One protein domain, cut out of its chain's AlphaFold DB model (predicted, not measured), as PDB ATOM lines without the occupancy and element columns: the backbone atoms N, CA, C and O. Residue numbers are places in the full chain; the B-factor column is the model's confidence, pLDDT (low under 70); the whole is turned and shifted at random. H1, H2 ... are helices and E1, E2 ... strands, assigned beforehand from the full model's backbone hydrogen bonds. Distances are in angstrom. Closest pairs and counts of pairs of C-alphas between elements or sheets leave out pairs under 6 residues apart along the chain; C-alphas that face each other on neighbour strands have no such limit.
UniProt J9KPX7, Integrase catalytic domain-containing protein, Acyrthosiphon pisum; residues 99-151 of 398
ATOM      1  N   VAL A  99      94.134 204.245 129.369       53.09
ATOM      2  CA  VAL A  99      94.537 204.398 127.966       53.09
ATOM      3  C   VAL A  99      95.743 203.514 127.649       53.09
ATOM      4  O   VAL A  99      95.733 202.833 126.628       53.09
ATOM      5  N   ALA A 100      96.748 203.458 128.530       62.78
ATOM      6  CA  ALA A 100      97.887 202.552 128.381       62.78
ATOM      7  C   ALA A 100      97.469 201.078 128.494       62.78
ATOM      8  O   ALA A 100      97.986 200.232 127.767       62.78
ATOM      9  N   ALA A 101      96.509 200.759 129.368       61.72
ATOM     10  CA  ALA A 101      95.967 199.405 129.468       61.72
ATOM     11  C   ALA A 101      95.272 198.974 128.164       61.72
ATOM     12  O   ALA A 101      95.531 197.879 127.668       61.72
ATOM     13  N   LEU A 102      94.464 199.860 127.574       59.19
ATOM     14  CA  LEU A 102      93.748 199.595 126.324       59.19
ATOM     15  C   LEU A 102      94.680 199.559 125.099       59.19
ATOM     16  O   LEU A 102      94.484 198.782 124.172       59.19
ATOM     17  N   GLN A 103      95.736 200.376 125.110       66.81
ATOM     18  CA  GLN A 103      96.826 200.303 124.138       66.81
ATOM     19  C   GLN A 103      97.548 198.955 124.199       66.81
ATOM     20  O   GLN A 103      97.845 198.383 123.160       66.81
ATOM     21  N   ARG A 104      97.793 198.401 125.389       66.25
ATOM     22  CA  ARG A 104      98.456 197.092 125.523       66.25
ATOM     23  C   ARG A 104      97.587 195.914 125.091       66.25
ATOM     24  O   ARG A 104      98.137 194.904 124.668       66.25
ATOM     25  N   SER A 105      96.261 196.015 125.199       65.19
ATOM     26  CA  SER A 105      95.357 194.968 124.705       65.19
ATOM     27  C   SER A 105      95.223 194.953 123.178       65.19
ATOM     28  O   SER A 105      94.817 193.937 122.613       65.19
ATOM     29  N   ASP A 106      95.571 196.049 122.504       71.88
ATOM     30  CA  ASP A 106      95.487 196.172 121.052       71.88
ATOM     31  C   ASP A 106      96.675 195.479 120.354       71.88
ATOM     32  O   ASP A 106      97.846 195.764 120.617       71.88
ATOM     33  N   LYS A 107      96.371 194.553 119.432       76.12
ATOM     34  CA  LYS A 107      97.379 193.760 118.706       76.12
ATOM     35  C   LYS A 107      98.285 194.611 117.813       76.12
ATOM     36  O   LYS A 107      99.465 194.293 117.676       76.12
ATOM     37  N   GLU A 108      97.756 195.660 117.184       76.69
ATOM     38  CA  GLU A 108      98.531 196.563 116.324       76.69
ATOM     39  C   GLU A 108      99.525 197.357 117.175       76.69
ATOM     40  O   GLU A 108     100.717 197.407 116.868       76.69
ATOM     41  N   VAL A 109      99.044 197.906 118.290       79.06
ATOM     42  CA  VAL A 109      99.864 198.657 119.243       79.06
ATOM     43  C   VAL A 109     100.945 197.772 119.859       79.06
ATOM     44  O   VAL A 109     102.108 198.175 119.884       79.06
ATOM     45  N   SER A 110     100.604 196.553 120.286       79.81
ATOM     46  CA  SER A 110     101.575 195.602 120.837       79.81
ATOM     47  C   SER A 110     102.690 195.293 119.836       79.81
ATOM     48  O   SER A 110     103.860 195.327 120.204       79.81
ATOM     49  N   ASN A 111     102.356 195.067 118.562       84.94
ATOM     50  CA  ASN A 111     103.352 194.813 117.516       84.94
ATOM     51  C   ASN A 111     104.282 196.012 117.287       84.94
ATOM     52  O   ASN A 111     105.478 195.830 117.062       84.94
ATOM     53  N   ILE A 112     103.750 197.239 117.331       84.31
ATOM     54  CA  ILE A 112     104.554 198.460 117.195       84.31
ATOM     55  C   ILE A 112     105.495 198.612 118.394       84.31
ATOM     56  O   ILE A 112     106.673 198.895 118.198       84.31
ATOM     57  N   ILE A 113     105.011 198.367 119.616       82.12
ATOM     58  CA  ILE A 113     105.833 198.426 120.833       82.12
ATOM     59  C   ILE A 113     106.974 197.403 120.762       82.12
ATOM     60  O   ILE A 113     108.127 197.776 120.960       82.12
ATOM     61  N   THR A 114     106.696 196.155 120.372       86.44
ATOM     62  CA  THR A 114     107.733 195.119 120.213       86.44
ATOM     63  C   THR A 114     108.773 195.499 119.155       86.44
ATOM     64  O   THR A 114     109.961 195.241 119.330       86.44
ATOM     65  N   LYS A 115     108.366 196.162 118.065       87.25
ATOM     66  CA  LYS A 115     109.299 196.671 117.045       87.25
ATOM     67  C   LYS A 115     110.165 197.829 117.544       87.25
ATOM     68  O   LYS A 115     111.326 197.919 117.158       87.25
ATOM     69  N   ILE A 116     109.623 198.693 118.403       85.56
ATOM     70  CA  ILE A 116     110.388 199.768 119.053       85.56
ATOM     71  C   ILE A 116     111.424 199.163 120.008       85.56
ATOM     72  O   ILE A 116     112.586 199.562 119.980       85.56
ATOM     73  N   GLU A 117     111.036 198.161 120.800       83.31
ATOM     74  CA  GLU A 117     111.949 197.430 121.693       83.31
ATOM     75  C   GLU A 117     113.056 196.703 120.916       83.31
ATOM     76  O   GLU A 117     114.213 196.698 121.336       83.31
ATOM     77  N   ALA A 118     112.725 196.160 119.742       86.56
ATOM     78  CA  ALA A 118     113.670 195.526 118.827       86.56
ATOM     79  C   ALA A 118     114.549 196.515 118.032       86.56
ATOM     80  O   ALA A 118     115.380 196.068 117.241       86.56
ATOM     81  N   LYS A 119     114.390 197.837 118.226       82.19
ATOM     82  CA  LYS A 119     115.084 198.904 117.474       82.19
ATOM     83  C   LYS A 119     114.977 198.739 115.953       82.19
ATOM     84  O   LYS A 119     115.949 198.890 115.217       82.19
ATOM     85  N   ASP A 120     113.783 198.398 115.481       85.81
ATOM     86  CA  ASP A 120     113.503 198.261 114.057       85.81
ATOM     87  C   ASP A 120     113.460 199.652 113.384       85.81
ATOM     88  O   ASP A 120     112.710 200.549 113.790       85.81
ATOM     89  N   SER A 121     114.241 199.827 112.316       78.19
ATOM     90  CA  SER A 121     114.366 201.086 111.567       78.19
ATOM     91  C   SER A 121     113.048 201.554 110.935       78.19
ATOM     92  O   SER A 121     112.891 202.729 110.594       78.19
ATOM     93  N   THR A 122     112.062 200.661 110.803       78.31
ATOM     94  CA  THR A 122     110.736 200.986 110.259       78.31
ATOM     95  C   THR A 122     109.882 201.862 111.184       78.31
ATOM     96  O   THR A 122     108.999 202.580 110.691       78.31
ATOM     97  N   VAL A 123     110.135 201.838 112.500       82.62
ATOM     98  CA  VAL A 123     109.337 202.538 113.528       82.62
ATOM     99  C   VAL A 123     110.082 203.674 114.233       82.62
ATOM    100  O   VAL A 123     109.427 204.594 114.721       82.62
ATOM    101  N   GLU A 124     111.416 203.658 114.207       73.06
ATOM    102  CA  GLU A 124     112.322 204.510 115.000       73.06
ATOM    103  C   GLU A 124     112.103 206.030 114.831       73.06
ATOM    104  O   GLU A 124     112.329 206.798 115.758       73.06
ATOM    105  N   ASN A 125     111.567 206.471 113.685       78.88
ATOM    106  CA  ASN A 125     111.267 207.886 113.399       78.88
ATOM    107  C   ASN A 125     109.766 208.208 113.296       78.88
ATOM    108  O   ASN A 125     109.382 209.333 112.973       78.88
ATOM    109  N   LYS A 126     108.898 207.216 113.513       83.44
ATOM    110  CA  LYS A 126     107.443 207.348 113.333       83.44
ATOM    111  C   LYS A 126     106.675 207.218 114.639       83.44
ATOM    112  O   LYS A 126     105.586 207.785 114.740       83.44
ATOM    113  N   TYR A 127     107.222 206.500 115.616       87.19
ATOM    114  CA  TYR A 127     106.544 206.179 116.862       87.19
ATOM    115  C   TYR A 127     107.472 206.351 118.062       87.19
ATOM    116  O   TYR A 127     108.664 206.082 117.970       87.19
ATOM    117  N   ILE A 128     106.909 206.772 119.191       87.88
ATOM    118  CA  ILE A 128     107.618 206.867 120.469       87.88
ATOM    119  C   ILE A 128     106.719 206.349 121.588       87.88
ATOM    120  O   ILE A 128     105.497 206.512 121.538       87.88
ATOM    121  N   VAL A 129     107.316 205.713 122.592       83.38
ATOM    122  CA  VAL A 129     106.621 205.326 123.821       83.38
ATOM    123  C   VAL A 129     107.062 206.267 124.934       83.38
ATOM    124  O   VAL A 129     108.231 206.278 125.308       83.38
ATOM    125  N   GLU A 130     106.126 207.038 125.482       78.94
ATOM    126  CA  GLU A 130     106.373 207.934 126.615       78.94
ATOM    127  C   GLU A 130     105.393 207.621 127.744       78.94
ATOM    128  O   GLU A 130     104.185 207.516 127.532       78.94
ATOM    129  N   SER A 131     105.907 207.466 128.968       70.88
ATOM    130  CA  SER A 131     105.097 207.174 130.165       70.88
ATOM    131  C   SER A 131     104.159 205.962 130.014       70.88
ATOM    132  O   SER A 131     103.061 205.943 130.565       70.88
ATOM    133  N   GLY A 132     104.578 204.945 129.253       69.88
ATOM    134  CA  GLY A 132     103.786 203.737 129.002       69.88
ATOM    135  C   GLY A 132     102.695 203.878 127.935       69.88
ATOM    136  O   GLY A 132     101.955 202.916 127.732       69.88
ATOM    137  N   ARG A 133     102.615 205.024 127.242       75.94
ATOM    138  CA  ARG A 133     101.688 205.279 126.132       75.94
ATOM    139  C   ARG A 133     102.411 205.356 124.794       75.94
ATOM    140  O   ARG A 133     103.493 205.932 124.708       75.94
ATOM    141  N   LEU A 134     101.782 204.843 123.739       82.38
ATOM    142  CA  LEU A 134     102.286 204.952 122.368       82.38
ATOM    143  C   LEU A 134     101.840 206.272 121.716       82.38
ATOM    144  O   LEU A 134     100.662 206.635 121.768       82.38
ATOM    145  N   TYR A 135     102.772 206.955 121.052       81.31
ATOM    146  CA  TYR A 135     102.563 208.176 120.275       81.31
ATOM    147  C   TYR A 135     103.093 208.001 118.848       81.31
ATOM    148  O   TYR A 135     104.045 207.260 118.612       81.31
ATOM    149  N   ARG A 136     102.489 208.710 117.890       84.00
ATOM    150  CA  ARG A 136     102.882 208.738 116.474       84.00
ATOM    151  C   ARG A 136     103.239 210.153 116.038       84.00
ATOM    152  O   ARG A 136     102.525 211.104 116.362       84.00
ATOM    153  N   LEU A 137     104.303 210.287 115.251       80.12
ATOM    154  CA  LEU A 137     104.710 211.551 114.648       80.12
ATOM    155  C   LEU A 137     103.780 211.886 113.476       80.12
ATOM    156  O   LEU A 137     103.658 211.118 112.523       80.12
ATOM    157  N   THR A 138     103.087 213.021 113.551       71.06
ATOM    158  CA  THR A 138     102.222 213.530 112.473       71.06
ATOM    159  C   THR A 138     102.424 215.036 112.352       71.06
ATOM    160  O   THR A 138     102.250 215.753 113.335       71.06
ATOM    161  N   GLU A 139     102.807 215.515 111.162       77.50
ATOM    162  CA  GLU A 139     103.028 216.949 110.879       77.50
ATOM    163  C   GLU A 139     103.998 217.623 111.875       77.50
ATOM    164  O   GLU A 139     103.763 218.729 112.358       77.50
ATOM    165  N   GLY A 140     105.070 216.919 112.253       76.56
ATOM    166  CA  GLY A 140     106.077 217.428 113.192       76.56
ATOM    167  C   GLY A 140     105.634 217.490 114.660       76.56
ATOM    168  O   GLY A 140     106.356 218.047 115.482       76.56
ATOM    169  N   ARG A 141     104.471 216.926 115.021       70.56
ATOM    170  CA  ARG A 141     103.996 216.828 116.411       70.56
ATOM    171  C   ARG A 141     103.733 215.379 116.811       70.56
ATOM    172  O   ARG A 141     103.156 214.609 116.043       70.56
ATOM    173  N   TRP A 142     104.108 215.026 118.038       74.81
ATOM    174  CA  TRP A 142     103.772 213.737 118.642       74.81
ATOM    175  C   TRP A 142     102.309 213.739 119.086       74.81
ATOM    176  O   TRP A 142     101.888 214.584 119.876       74.81
ATOM    177  N   ARG A 143     101.512 212.812 118.549       68.38
ATOM    178  CA  ARG A 143     100.091 212.650 118.889       68.38
ATOM    179  C   ARG A 143      99.861 211.273 119.495       68.38
ATOM    180  O   ARG A 143     100.483 210.307 119.062       68.38
ATOM    181  N   LEU A 144      98.978 211.184 120.491       71.88
ATOM    182  CA  LEU A 144      98.631 209.915 121.134       71.88
ATOM    183  C   LEU A 144      98.087 208.932 120.089       71.88
ATOM    184  O   LEU A 144      97.177 209.267 119.330       71.88
ATOM    185  N   PHE A 145      98.639 207.724 120.056       70.81
ATOM    186  CA  PHE A 145      98.217 206.689 119.125       70.81
ATOM    187  C   PHE A 145      97.006 205.946 119.693       70.81
ATOM    188  O   PHE A 145      97.140 205.094 120.567       70.81
ATOM    189  N   LEU A 146      95.803 206.290 119.244       63.81
ATOM    190  CA  LEU A 146      94.589 205.667 119.767       63.81
ATOM    191  C   LEU A 146      94.509 204.180 119.344       63.81
ATOM    192  O   LEU A 146      94.704 203.890 118.158       63.81
ATOM    193  N   PRO A 147      94.222 203.248 120.278       61.59
ATOM    194  CA  PRO A 147      93.855 201.860 119.974       61.59
ATOM    195  C   PRO A 147      92.745 201.799 118.925       61.59
ATOM    196  O   PRO A 147      91.876 202.671 118.928       61.59
ATOM    197  N   GLY A 148      92.733 200.775 118.072       53.56
ATOM    198  CA  GLY A 148      91.682 200.559 117.077       53.56
ATOM    199  C   GLY A 148      90.284 200.523 117.700       53.56
ATOM    200  O   GLY A 148      89.359 201.100 117.153       53.56
ATOM    201  N   GLU A 149      90.148 199.980 118.912       50.72
ATOM    202  CA  GLU A 149      88.881 199.969 119.665       50.72
ATOM    203  C   GLU A 149      88.385 201.369 120.085       50.72
ATOM    204  O   GLU A 149      87.197 201.556 120.343       50.72
ATOM    205  N   LEU A 150      89.287 202.356 120.161       46.75
ATOM    206  CA  LEU A 150      88.968 203.769 120.410       46.75
ATOM    207  C   LEU A 150      88.976 204.612 119.131       46.75
ATOM    208  O   LEU A 150      88.549 205.770 119.163       46.75
ATOM    209  N   ARG A 151      89.468 204.063 118.013       53.34
ATOM    210  CA  ARG A 151      89.273 204.663 116.696       53.34
ATOM    211  C   ARG A 151      87.820 204.413 116.328       53.34
ATOM    212  O   ARG A 151      87.321 203.295 116.352       53.34
TER     213      ARG A 151
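Overview. This is residues 99 to 151 of the 398 residues of the protein "Integrase catalytic domain-containing protein" of Acyrthosiphon pisum (UniProt J9KPX7). A small antiparallel sheet of three strands has helix H2 lying across one face over E1 and E2, while the short helix H1 turns a corner before H2 and comes close to the first residues of E2. The two helices and the sheet make two layers, H1 and H2 on one face of E1 E2 E3. The printed part has 53 residues, in the order H1, H2, E1, E2, E3; its class is mixed, helices and strands. It is compact, with a radius of gyration of the C-alphas of 10.4 A, and rounded, spanning 26 by 25 by 19 A.

Arrangement. H1, residues 99 to 105, and H2, residues 107 to 117, only just touch, with 3 pairs of C-alphas within 8 A, and only at the corner by their link. Their closest C-alphas, Arg 104 and Ser 110, are 5.8 A apart, and their lines are about perpendicular at 82 degrees. In both helices every O i to N i+4 pair is within hydrogen-bond range. E1, residues 127 to 130, E2, residues 133 to 138, and E3, residues 141 to 144, form a meander, each strand the antiparallel neighbour of the one before. In the hairpin of E1 and E2, N 128 and O 135 are 3.0 A apart; in that of E2 and E3, N 136 and O 143 are 2.8 A apart. H1 is on the sheet; its closest C-alpha pair with E2 is Ala 100 and Arg 133, 5.2 A. H2 is on the sheet at a height of 9.6 A, across the strands at 88 degrees to E2 on the local plane; its closest C-alpha pair with E1 is Ile 113 and Val 129, 7.6 A.

Along the chain. H1 begins at C-alpha 99 (94.537, 204.398, 127.966) and is 10.0 A long; H2 is 15.3 A. E1 is 9.9 A, E2 16.0 A and E3 9.9 A, ending at C-alpha 144 (98.631, 209.915, 121.134).

Size, cuts and confidence. The C-alphas farthest apart, Ser 105 and Gly 140, are 27.4 A apart. The printed part has no cut and no long link. Mean pLDDT of the printed part is 74.2; residues 99 to 105, 132, 143 and 146 to 151 are under 70.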